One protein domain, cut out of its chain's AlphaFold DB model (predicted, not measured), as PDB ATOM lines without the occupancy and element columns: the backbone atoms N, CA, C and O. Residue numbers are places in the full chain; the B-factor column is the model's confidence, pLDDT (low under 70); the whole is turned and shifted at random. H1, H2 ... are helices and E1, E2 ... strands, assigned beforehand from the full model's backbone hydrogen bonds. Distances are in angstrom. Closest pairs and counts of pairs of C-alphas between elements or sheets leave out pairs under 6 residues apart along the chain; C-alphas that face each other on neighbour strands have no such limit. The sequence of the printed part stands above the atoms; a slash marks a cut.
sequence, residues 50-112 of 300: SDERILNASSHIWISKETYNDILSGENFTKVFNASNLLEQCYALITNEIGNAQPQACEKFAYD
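What this domain is: This is residues 50 to 112 of the 300 residues of the protein "MFS domain-containing protein" of Hymenolepis diminuta (UniProt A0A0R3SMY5). A small three-stranded antiparallel sheet, E1 E2 E3, has helix H2 packed slantwise over E2 and E3, while the short helix H1 only grazes the sheet. A long loop, residues 73 to 90, swings in a wide arc from the end of H2 past the E1 side of the sheet and back to E2, and the short strand E4 lies away from the sheet at the end of the printed part. The printed part has 63 residues, with two named helices and four named strands in the order H1 E1 H2 E2 E3 E4; its class is mixed, helices and strands, and under half of the residues are in named elements. It is compact, with a radius of gyration of the C-alphas of 11.6 A and spans of 36 by 26 by 20 A.

How they stand to each other: Begin with E2, residues 91 to 95, the inner strand of the sheet. Beside it is the edge strand E1, residues 59 to 63, antiparallel at 151 degrees; look for N 93 and O 61, 2.8 A apart and within hydrogen-bond range. The other edge strand is E3, residues 101 to 105, antiparallel to E2 at 150 degrees, with N 104 and O 92 within hydrogen-bond range at 2.8 A; E2 and E3 form a hairpin. Look next at H2, residues 65 to 72, which is on the sheet at a height over the sheet of 9.0 A. It lies over E2 and E3 and runs slantwise to the strands, at 39 degrees to E2 on the local plane. Its closest C-alphas to E3 are those of Tyr 68 and Pro 103, 6.4 A apart. H1, residues 52 to 55, only grazes the sheet with its residues 53 to 55; its closest C-alphas to E2 are those of Ile 54 and Ile 94, 6.4 A apart. H1 and H2 are apart. E4, residues 109 to 111, pairs with no named strand and is apart from E3. In H2 every O i to N i+4 pair is within hydrogen-bond range; H1 is too short for such a pair.

Where its parts are: Find C-alpha 52 at (146.127, 116.967, 125.678), where H1 begins; it covers 4.8 A. E1 runs 13.1 A from Ser 59 to Ile 63, and H2 runs 10.7 A from C-alpha 65 at (137.199, 121.192, 143.134) to Leu 72. E2 spans 13.2 A and E3 13.3 A from first to last C-alpha. E4 covers 6.3 A and ends at C-alpha 111, at (132.973, 125.094, 123.803).

The domain as a whole: The two C-alphas farthest apart are those of Asn 76 and Asp 112, 36.6 A. The printed part has no cut. The link from H2 to E2, 18 residues, is long; the other links are tight. Mean pLDDT of the printed part is 78.8, and residues 75 to 87 of this model are under 70.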
ATOM      1  N   SER A  50     139.745 120.094 126.526       90.62
ATOM      2  CA  SER A  50     140.530 119.795 125.319       90.62
ATOM      3  C   SER A  50     142.040 119.744 125.587       90.62
ATOM      4  O   SER A  50     142.849 119.791 124.664       90.62
ATOM      5  N   ASP A  51     142.436 119.669 126.859       90.69
ATOM      6  CA  ASP A  51     143.833 119.612 127.277       90.69
ATOM      7  C   ASP A  51     144.449 118.231 126.994       90.69
ATOM      8  O   ASP A  51     144.076 117.222 127.600       90.69
ATOM      9  N   GLU A  52     145.430 118.192 126.089       89.12
ATOM     10  CA  GLU A  52     146.127 116.967 125.678       89.12
ATOM     11  C   GLU A  52     146.779 116.227 126.852       89.12
ATOM     12  O   GLU A  52     146.869 115.002 126.824       89.12
ATOM     13  N   ARG A  53     147.179 116.936 127.918       87.62
ATOM     14  CA  ARG A  53     147.782 116.316 129.114       87.62
ATOM     15  C   ARG A  53     146.825 115.358 129.822       87.62
ATOM     16  O   ARG A  53     147.270 114.393 130.432       87.62
ATOM     17  N   ILE A  54     145.523 115.635 129.751       86.25
ATOM     18  CA  ILE A  54     144.474 114.815 130.368       86.25
ATOM     19  C   ILE A  54     143.974 113.768 129.370       86.25
ATOM     20  O   ILE A  54     143.747 112.618 129.742       86.25
ATOM     21  N   LEU A  55     143.839 114.148 128.096       85.94
ATOM     22  CA  LEU A  55     143.316 113.267 127.050       85.94
ATOM     23  C   LEU A  55     144.287 112.146 126.652       85.94
ATOM     24  O   LEU A  55     143.831 111.055 126.333       85.94
ATOM     25  N   ASN A  56     145.601 112.388 126.708       87.06
ATOM     26  CA  ASN A  56     146.623 111.383 126.392       87.06
ATOM     27  C   ASN A  56     146.976 110.474 127.586       87.06
ATOM     28  O   ASN A  56     147.827 109.597 127.448       87.06
ATOM     29  N   ALA A  57     146.374 110.685 128.760       83.19
ATOM     30  CA  ALA A  57     146.602 109.833 129.923       83.19
ATOM     31  C   ALA A  57     145.948 108.451 129.744       83.19
ATOM     32  O   ALA A  57     144.894 108.329 129.120       83.19
ATOM     33  N   SER A  58     146.539 107.414 130.351       80.38
ATOM     34  CA  SER A  58     146.066 106.024 130.253       80.38
ATOM     35  C   SER A  58     144.630 105.866 130.761       80.38
ATOM     36  O   SER A  58     143.816 105.177 130.150       80.38
ATOM     37  N   SER A  59     144.304 106.535 131.870       83.81
ATOM     38  CA  SER A  59     142.921 106.773 132.279       83.81
ATOM     39  C   SER A  59     142.804 108.069 133.081       83.81
ATOM     40  O   SER A  59     143.738 108.453 133.795       83.81
ATOM     41  N   HIS A  60     141.664 108.747 132.957       84.69
ATOM     42  CA  HIS A  60     141.358 109.964 133.702       84.69
ATOM     43  C   HIS A  60     139.960 109.888 134.320       84.69
ATOM     44  O   HIS A  60     139.027 109.355 133.720       84.69
ATOM     45  N   ILE A  61     139.809 110.447 135.520       85.44
ATOM     46  CA  ILE A  61     138.529 110.540 136.232       85.44
ATOM     47  C   ILE A  61     138.292 112.003 136.597       85.44
ATOM     48  O   ILE A  61     139.154 112.639 137.201       85.44
ATOM     49  N   TRP A  62     137.125 112.540 136.244       85.75
ATOM     50  CA  TRP A  62     136.732 113.898 136.621       85.75
ATOM     51  C   TRP A  62     136.388 113.966 138.110       85.75
ATOM     52  O   TRP A  62     135.625 113.144 138.616       85.75
ATOM     53  N   ILE A  63     136.945 114.957 138.805       84.75
ATOM     54  CA  ILE A  63     136.796 115.143 140.252       84.75
ATOM     55  C   ILE A  63     136.270 116.542 140.581       84.75
ATOM     56  O   ILE A  63     136.362 117.476 139.780       84.75
ATOM     57  N   SER A  64     135.702 116.700 141.778       84.50
ATOM     58  CA  SER A  64     135.254 118.006 142.259       84.50
ATOM     59  C   SER A  64     136.444 118.904 142.618       84.50
ATOM     60  O   SER A  64     137.562 118.443 142.857       84.50
ATOM     61  N   LYS A  65     136.193 120.216 142.692       83.50
ATOM     62  CA  LYS A  65     137.199 121.192 143.134       83.50
ATOM     63  C   LYS A  65     137.669 120.940 144.573       83.50
ATOM     64  O   LYS A  65     138.821 121.212 144.884       83.50
ATOM     65  N   GLU A  66     136.774 120.462 145.431       83.12
ATOM     66  CA  GLU A  66     137.076 120.124 146.828       83.12
ATOM     67  C   GLU A  66     138.081 118.975 146.866       83.12
ATOM     68  O   GLU A  66     139.202 119.173 147.318       83.12
ATOM     69  N   THR A  67     137.764 117.858 146.205       80.38
ATOM     70  CA  THR A  67     138.668 116.706 146.099       80.38
ATOM     71  C   THR A  67     140.006 117.074 145.456       80.38
ATOM     72  O   THR A  67     141.048 116.600 145.893       80.38
ATOM     73  N   TYR A  68     140.013 117.945 144.441       83.75
ATOM     74  CA  TYR A  68     141.257 118.444 143.847       83.75
ATOM     75  C   TYR A  68     142.139 119.185 144.868       83.75
ATOM     76  O   TYR A  68     143.349 118.963 144.902       83.75
ATOM     77  N   ASN A  69     141.550 120.034 145.713       85.81
ATOM     78  CA  ASN A  69     142.291 120.749 146.753       85.81
ATOM     79  C   ASN A  69     142.750 119.820 147.885       85.81
ATOM     80  O   ASN A  69     143.855 120.006 148.388       85.81
ATOM     81  N   ASP A  70     141.944 118.825 148.251       82.38
ATOM     82  CA  ASP A  70     142.277 117.884 149.326       82.38
ATOM     83  C   ASP A  70     143.434 116.945 148.929       82.38
ATOM     84  O   ASP A  70     144.312 116.620 149.728       82.38
ATOM     85  N   ILE A  71     143.501 116.548 147.652       79.44
ATOM     86  CA  ILE A  71     144.642 115.778 147.130       79.44
ATOM     87  C   ILE A  71     145.908 116.645 147.125       79.44
ATOM     88  O   ILE A  71     146.996 116.157 147.432       79.44
ATOM     89  N   LEU A  72     145.782 117.939 146.812       82.50
ATOM     90  CA  LEU A  72     146.902 118.878 146.881       82.50
ATOM     91  C   LEU A  72     147.385 119.128 148.318       82.50
ATOM     92  O   LEU A  72     148.569 119.405 148.503       82.50
ATOM     93  N   SER A  73     146.511 119.033 149.326       82.81
ATOM     94  CA  SER A  73     146.880 119.196 150.740       82.81
ATOM     95  C   SER A  73     147.480 117.934 151.375       82.81
ATOM     96  O   SER A  73     147.976 118.006 152.499       82.81
ATOM     97  N   GLY A  74     147.513 116.807 150.654       74.06
ATOM     98  CA  GLY A  74     148.146 115.565 151.105       74.06
ATOM     99  C   GLY A  74     147.291 114.732 152.063       74.06
ATOM    100  O   GLY A  74     147.832 113.900 152.794       74.06
ATOM    101  N   GLU A  75     145.970 114.932 152.082       68.44
ATOM    102  CA  GLU A  75     145.068 114.087 152.865       68.44
ATOM    103  C   GLU A  75     144.897 112.701 152.209       68.44
ATOM    104  O   GLU A  75     144.682 112.571 151.003       68.44
ATOM    105  N   ASN A  76     145.004 111.629 153.005       57.94
ATOM    106  CA  ASN A  76     144.878 110.250 152.519       57.94
ATOM    107  C   ASN A  76     143.424 109.932 152.138       57.94
ATOM    108  O   ASN A  76     142.574 109.757 153.011       57.94
ATOM    109  N   PHE A  77     143.151 109.770 150.840       60.56
ATOM    110  CA  PHE A  77     141.823 109.401 150.345       60.56
ATOM    111  C   PHE A  77     141.702 107.917 149.986       60.56
ATOM    112  O   PHE A  77     142.423 107.392 149.144       60.56
ATOM    113  N   THR A  78     140.696 107.260 150.571       54.09
ATOM    114  CA  THR A  78     140.218 105.909 150.210       54.09
ATOM    115  C   THR A  78     138.871 105.923 149.476       54.09
ATOM    116  O   THR A  78     138.311 104.868 149.187       54.09
ATOM    117  N   LYS A  79     138.328 107.102 149.142       53.16
ATOM    118  CA  LYS A  79     137.037 107.241 148.449       53.16
ATOM    119  C   LYS A  79     137.155 108.114 147.202       53.16
ATOM    120  O   LYS A  79     136.739 109.268 147.203       53.16
ATOM    121  N   VAL A  80     137.679 107.543 146.118       55.66
ATOM    122  CA  VAL A  80     137.413 108.063 144.769       55.66
ATOM    123  C   VAL A  80     135.983 107.652 144.427       55.66
ATOM    124  O   VAL A  80     135.723 106.513 144.043       55.66
ATOM    125  N   PHE A  81     135.020 108.542 144.660       56.69
ATOM    126  CA  PHE A  81     133.658 108.313 144.193       56.69
ATOM    127  C   PHE A  81     133.646 108.387 142.665       56.69
ATOM    128  O   PHE A  81     134.065 109.386 142.084       56.69
ATOM    129  N   ASN A  82     133.143 107.327 142.030       51.91
ATOM    130  CA  ASN A  82     132.830 107.289 140.602       51.91
ATOM    131  C   ASN A  82     131.674 108.267 140.329       51.91
ATOM    132  O   ASN A  82     130.504 107.892 140.299       51.91
ATOM    133  N   ALA A  83     131.991 109.550 140.201       53.19
ATOM    134  CA  ALA A  83     131.028 110.594 139.893       53.19
ATOM    135  C   ALA A  83     130.921 110.754 138.372       53.19
ATOM    136  O   ALA A  83     131.304 111.763 137.783       53.19
ATOM    137  N   SER A  84     130.411 109.717 137.712       52.34
ATOM    138  CA  SER A  84     130.088 109.768 136.292       52.34
ATOM    139  C   SER A  84     128.798 110.568 136.081       52.34
ATOM    140  O   SER A  84     127.736 110.152 136.545       52.34
ATOM    141  N   ASN A  85     128.923 111.683 135.346       51.88
ATOM    142  CA  ASN A  85     127.905 112.374 134.525       51.88
ATOM    143  C   ASN A  85     127.431 113.779 134.943       51.88
ATOM    144  O   ASN A  85     126.692 114.380 134.170       51.88
ATOM    145  N   LEU A  86     127.854 114.352 136.078       54.91
ATOM    146  CA  LEU A  86     127.349 115.675 136.519       54.91
ATOM    147  C   LEU A  86     128.411 116.708 136.933       54.91
ATOM    148  O   LEU A  86     128.052 117.821 137.311       54.91
ATOM    149  N   LEU A  87     129.701 116.376 136.860       63.59
ATOM    150  CA  LEU A  87     130.777 117.304 137.220       63.59
ATOM    151  C   LEU A  87     131.255 118.102 136.000       63.59
ATOM    152  O   LEU A  87     131.506 117.535 134.938       63.59
ATOM    153  N   GLU A  88     131.403 119.421 136.170       76.06
ATOM    154  CA  GLU A  88     132.086 120.290 135.203       76.06
ATOM    155  C   GLU A  88     133.513 119.736 134.953       76.06
ATOM    156  O   GLU A  88     134.227 119.437 135.914       76.06
ATOM    157  N   GLN A  89     133.936 119.587 133.686       85.81
ATOM    158  CA  GLN A  89     135.228 118.989 133.278       85.81
ATOM    159  C   GLN A  89     136.429 119.913 133.569       85.81
ATOM    160  O   GLN A  89     137.138 120.373 132.676       85.81
ATOM    161  N   CYS A  90     136.618 120.242 134.842       87.38
ATOM    162  CA  CYS A  90     137.546 121.264 135.311       87.38
ATOM    163  C   CYS A  90     138.814 120.683 135.936       87.38
ATOM    164  O   CYS A  90     139.903 121.230 135.758       87.38
ATOM    165  N   TYR A  91     138.667 119.589 136.682       88.44
ATOM    166  CA  TYR A  91     139.744 118.942 137.420       88.44
ATOM    167  C   TYR A  91     139.649 117.440 137.191       88.44
ATOM    168  O   TYR A  91     138.569 116.860 137.321       88.44
ATOM    169  N   ALA A  92     140.769 116.818 136.846       87.38
ATOM    170  CA  ALA A  92     140.854 115.390 136.607       87.38
ATOM    171  C   ALA A  92     141.959 114.770 137.460       87.38
ATOM    172  O   ALA A  92     142.988 115.389 137.722       87.38
ATOM    173  N   LEU A  93     141.753 113.526 137.864       86.44
ATOM    174  CA  LEU A  93     142.808 112.657 138.350       86.44
ATOM    175  C   LEU A  93     143.310 111.843 137.157       86.44
ATOM    176  O   LEU A  93     142.544 111.062 136.592       86.44
ATOM    177  N   ILE A  94     144.562 112.051 136.760       86.81
ATOM    178  CA  ILE A  94     145.201 111.285 135.687       86.81
ATOM    179  C   ILE A  94     145.972 110.116 136.287       86.81
ATOM    180  O   ILE A  94     146.626 110.258 137.318       86.81
ATOM    181  N   THR A  95     145.894 108.958 135.645       84.31
ATOM    182  CA  THR A  95     146.695 107.781 135.997       84.31
ATOM    183  C   THR A  95     147.650 107.476 134.857       84.31
ATOM    184  O   THR A  95     147.236 107.348 133.703       84.31
ATOM    185  N   ASN A  96     148.934 107.386 135.190       79.19
ATOM    186  CA  ASN A  96     149.965 106.994 134.236       79.19
ATOM    187  C   ASN A  96     150.074 105.465 134.180       79.19
ATOM    188  O   ASN A  96     149.610 104.771 135.084       79.19
ATOM    189  N   GLU A  97     150.781 104.938 133.182       72.12
ATOM    190  CA  GLU A  97     151.019 103.493 133.009       72.12
ATOM    191  C   GLU A  97     151.677 102.823 134.233       72.12
ATOM    192  O   GLU A  97     151.517 101.628 134.459       72.12
ATOM    193  N   ILE A  98     152.367 103.609 135.067       71.69
ATOM    194  CA  ILE A  98     153.018 103.176 136.317       71.69
ATOM    195  C   ILE A  98     151.998 103.024 137.477       71.69
ATOM    196  O   ILE A  98     152.349 102.585 138.566       71.69
ATOM    197  N   GLY A  99     150.725 103.379 137.270       70.94
ATOM    198  CA  GLY A  99     149.657 103.310 138.278       70.94
ATOM    199  C   GLY A  99     149.614 104.496 139.249       70.94
ATOM    200  O   GLY A  99     148.755 104.543 140.127       70.94
ATOM    201  N   ASN A 100     150.505 105.480 139.089       78.81
ATOM    202  CA  ASN A 100     150.505 106.694 139.903       78.81
ATOM    203  C   ASN A 100     149.373 107.630 139.467       78.81
ATOM    204  O   ASN A 100     149.312 108.026 138.300       78.81
ATOM    205  N   ALA A 101     148.517 108.001 140.418       80.62
ATOM    206  CA  ALA A 101     147.446 108.965 140.222       80.62
ATOM    207  C   ALA A 101     147.922 110.380 140.591       80.62
ATOM    208  O   ALA A 101     148.427 110.592 141.694       80.62
ATOM    209  N   GLN A 102     147.763 111.348 139.690       84.25
ATOM    210  CA  GLN A 102     148.123 112.748 139.925       84.25
ATOM    211  C   GLN A 102     146.951 113.684 139.599       84.25
ATOM    212  O   GLN A 102     146.263 113.478 138.596       84.25
ATOM    213  N   PRO A 103     146.686 114.708 140.430       86.75
ATOM    214  CA  PRO A 103     145.640 115.682 140.153       86.75
ATOM    215  C   PRO A 103     146.112 116.689 139.093       86.75
ATOM    216  O   PRO A 103     147.157 117.319 139.238       86.75
ATOM    217  N   GLN A 104     145.310 116.898 138.053       88.50
ATOM    218  CA  GLN A 104     145.588 117.823 136.958       88.50
ATOM    219  C   GLN A 104     144.377 118.730 136.700       88.50
ATOM    220  O   GLN A 104     143.240 118.271 136.586       88.50
ATOM    221  N   ALA A 105     144.617 120.038 136.596       90.50
ATOM    222  CA  ALA A 105     143.595 120.998 136.188       90.50
ATOM    223  C   ALA A 105     143.557 121.122 134.659       90.50
ATOM    224  O   ALA A 105     144.604 121.098 134.007       90.50
ATOM    225  N   CYS A 106     142.356 121.282 134.103       89.62
ATOM    226  CA  CYS A 106     142.175 121.542 132.682       89.62
ATOM    227  C   CYS A 106     142.493 123.010 132.358       89.62
ATOM    228  O   CYS A 106     141.906 123.916 132.955       89.62
ATOM    229  N   GLU A 107     143.410 123.256 131.418       89.31
ATOM    230  CA  GLU A 107     143.767 124.619 130.985       89.31
ATOM    231  C   GLU A 107     143.132 125.030 129.653       89.31
ATOM    232  O   GLU A 107     143.004 126.225 129.392       89.31
ATOM    233  N   LYS A 108     142.733 124.065 128.817       91.31
ATOM    234  CA  LYS A 108     142.147 124.309 127.493       91.31
ATOM    235  C   LYS A 108     140.745 123.727 127.412       91.31
ATOM    236  O   LYS A 108     140.540 122.561 127.742       91.31
ATOM    237  N   PHE A 109     139.798 124.522 126.926       92.00
ATOM    238  CA  PHE A 109     138.397 124.131 126.818       92.00
ATOM    239  C   PHE A 109     137.921 124.181 125.366       92.00
ATOM    240  O   PHE A 109     138.293 125.066 124.594       92.00
ATOM    241  N   ALA A 110     137.083 123.221 124.993       91.81
ATOM    242  CA  ALA A 110     136.314 123.226 123.759       91.81
ATOM    243  C   ALA A 110     134.852 123.528 124.098       91.81
ATOM    244  O   ALA A 110     134.207 122.779 124.832       91.81
ATOM    245  N   TYR A 111     134.339 124.634 123.567       92.00
ATOM    246  CA  TYR A 111     132.973 125.094 123.803       92.00
ATOM    247  C   TYR A 111     132.045 124.646 122.676       92.00
ATOM    248  O   TYR A 111     132.387 124.778 121.501       92.00
ATOM    249  N   ASP A 112     130.853 124.166 123.028       91.06
ATOM    250  CA  ASP A 112     129.795 123.919 122.050       91.06
ATOM    251  C   ASP A 112     129.296 125.251 121.481       91.06
ATOM    252  O   ASP A 112     128.994 126.183 122.224       91.06
TER     253      ASP A 112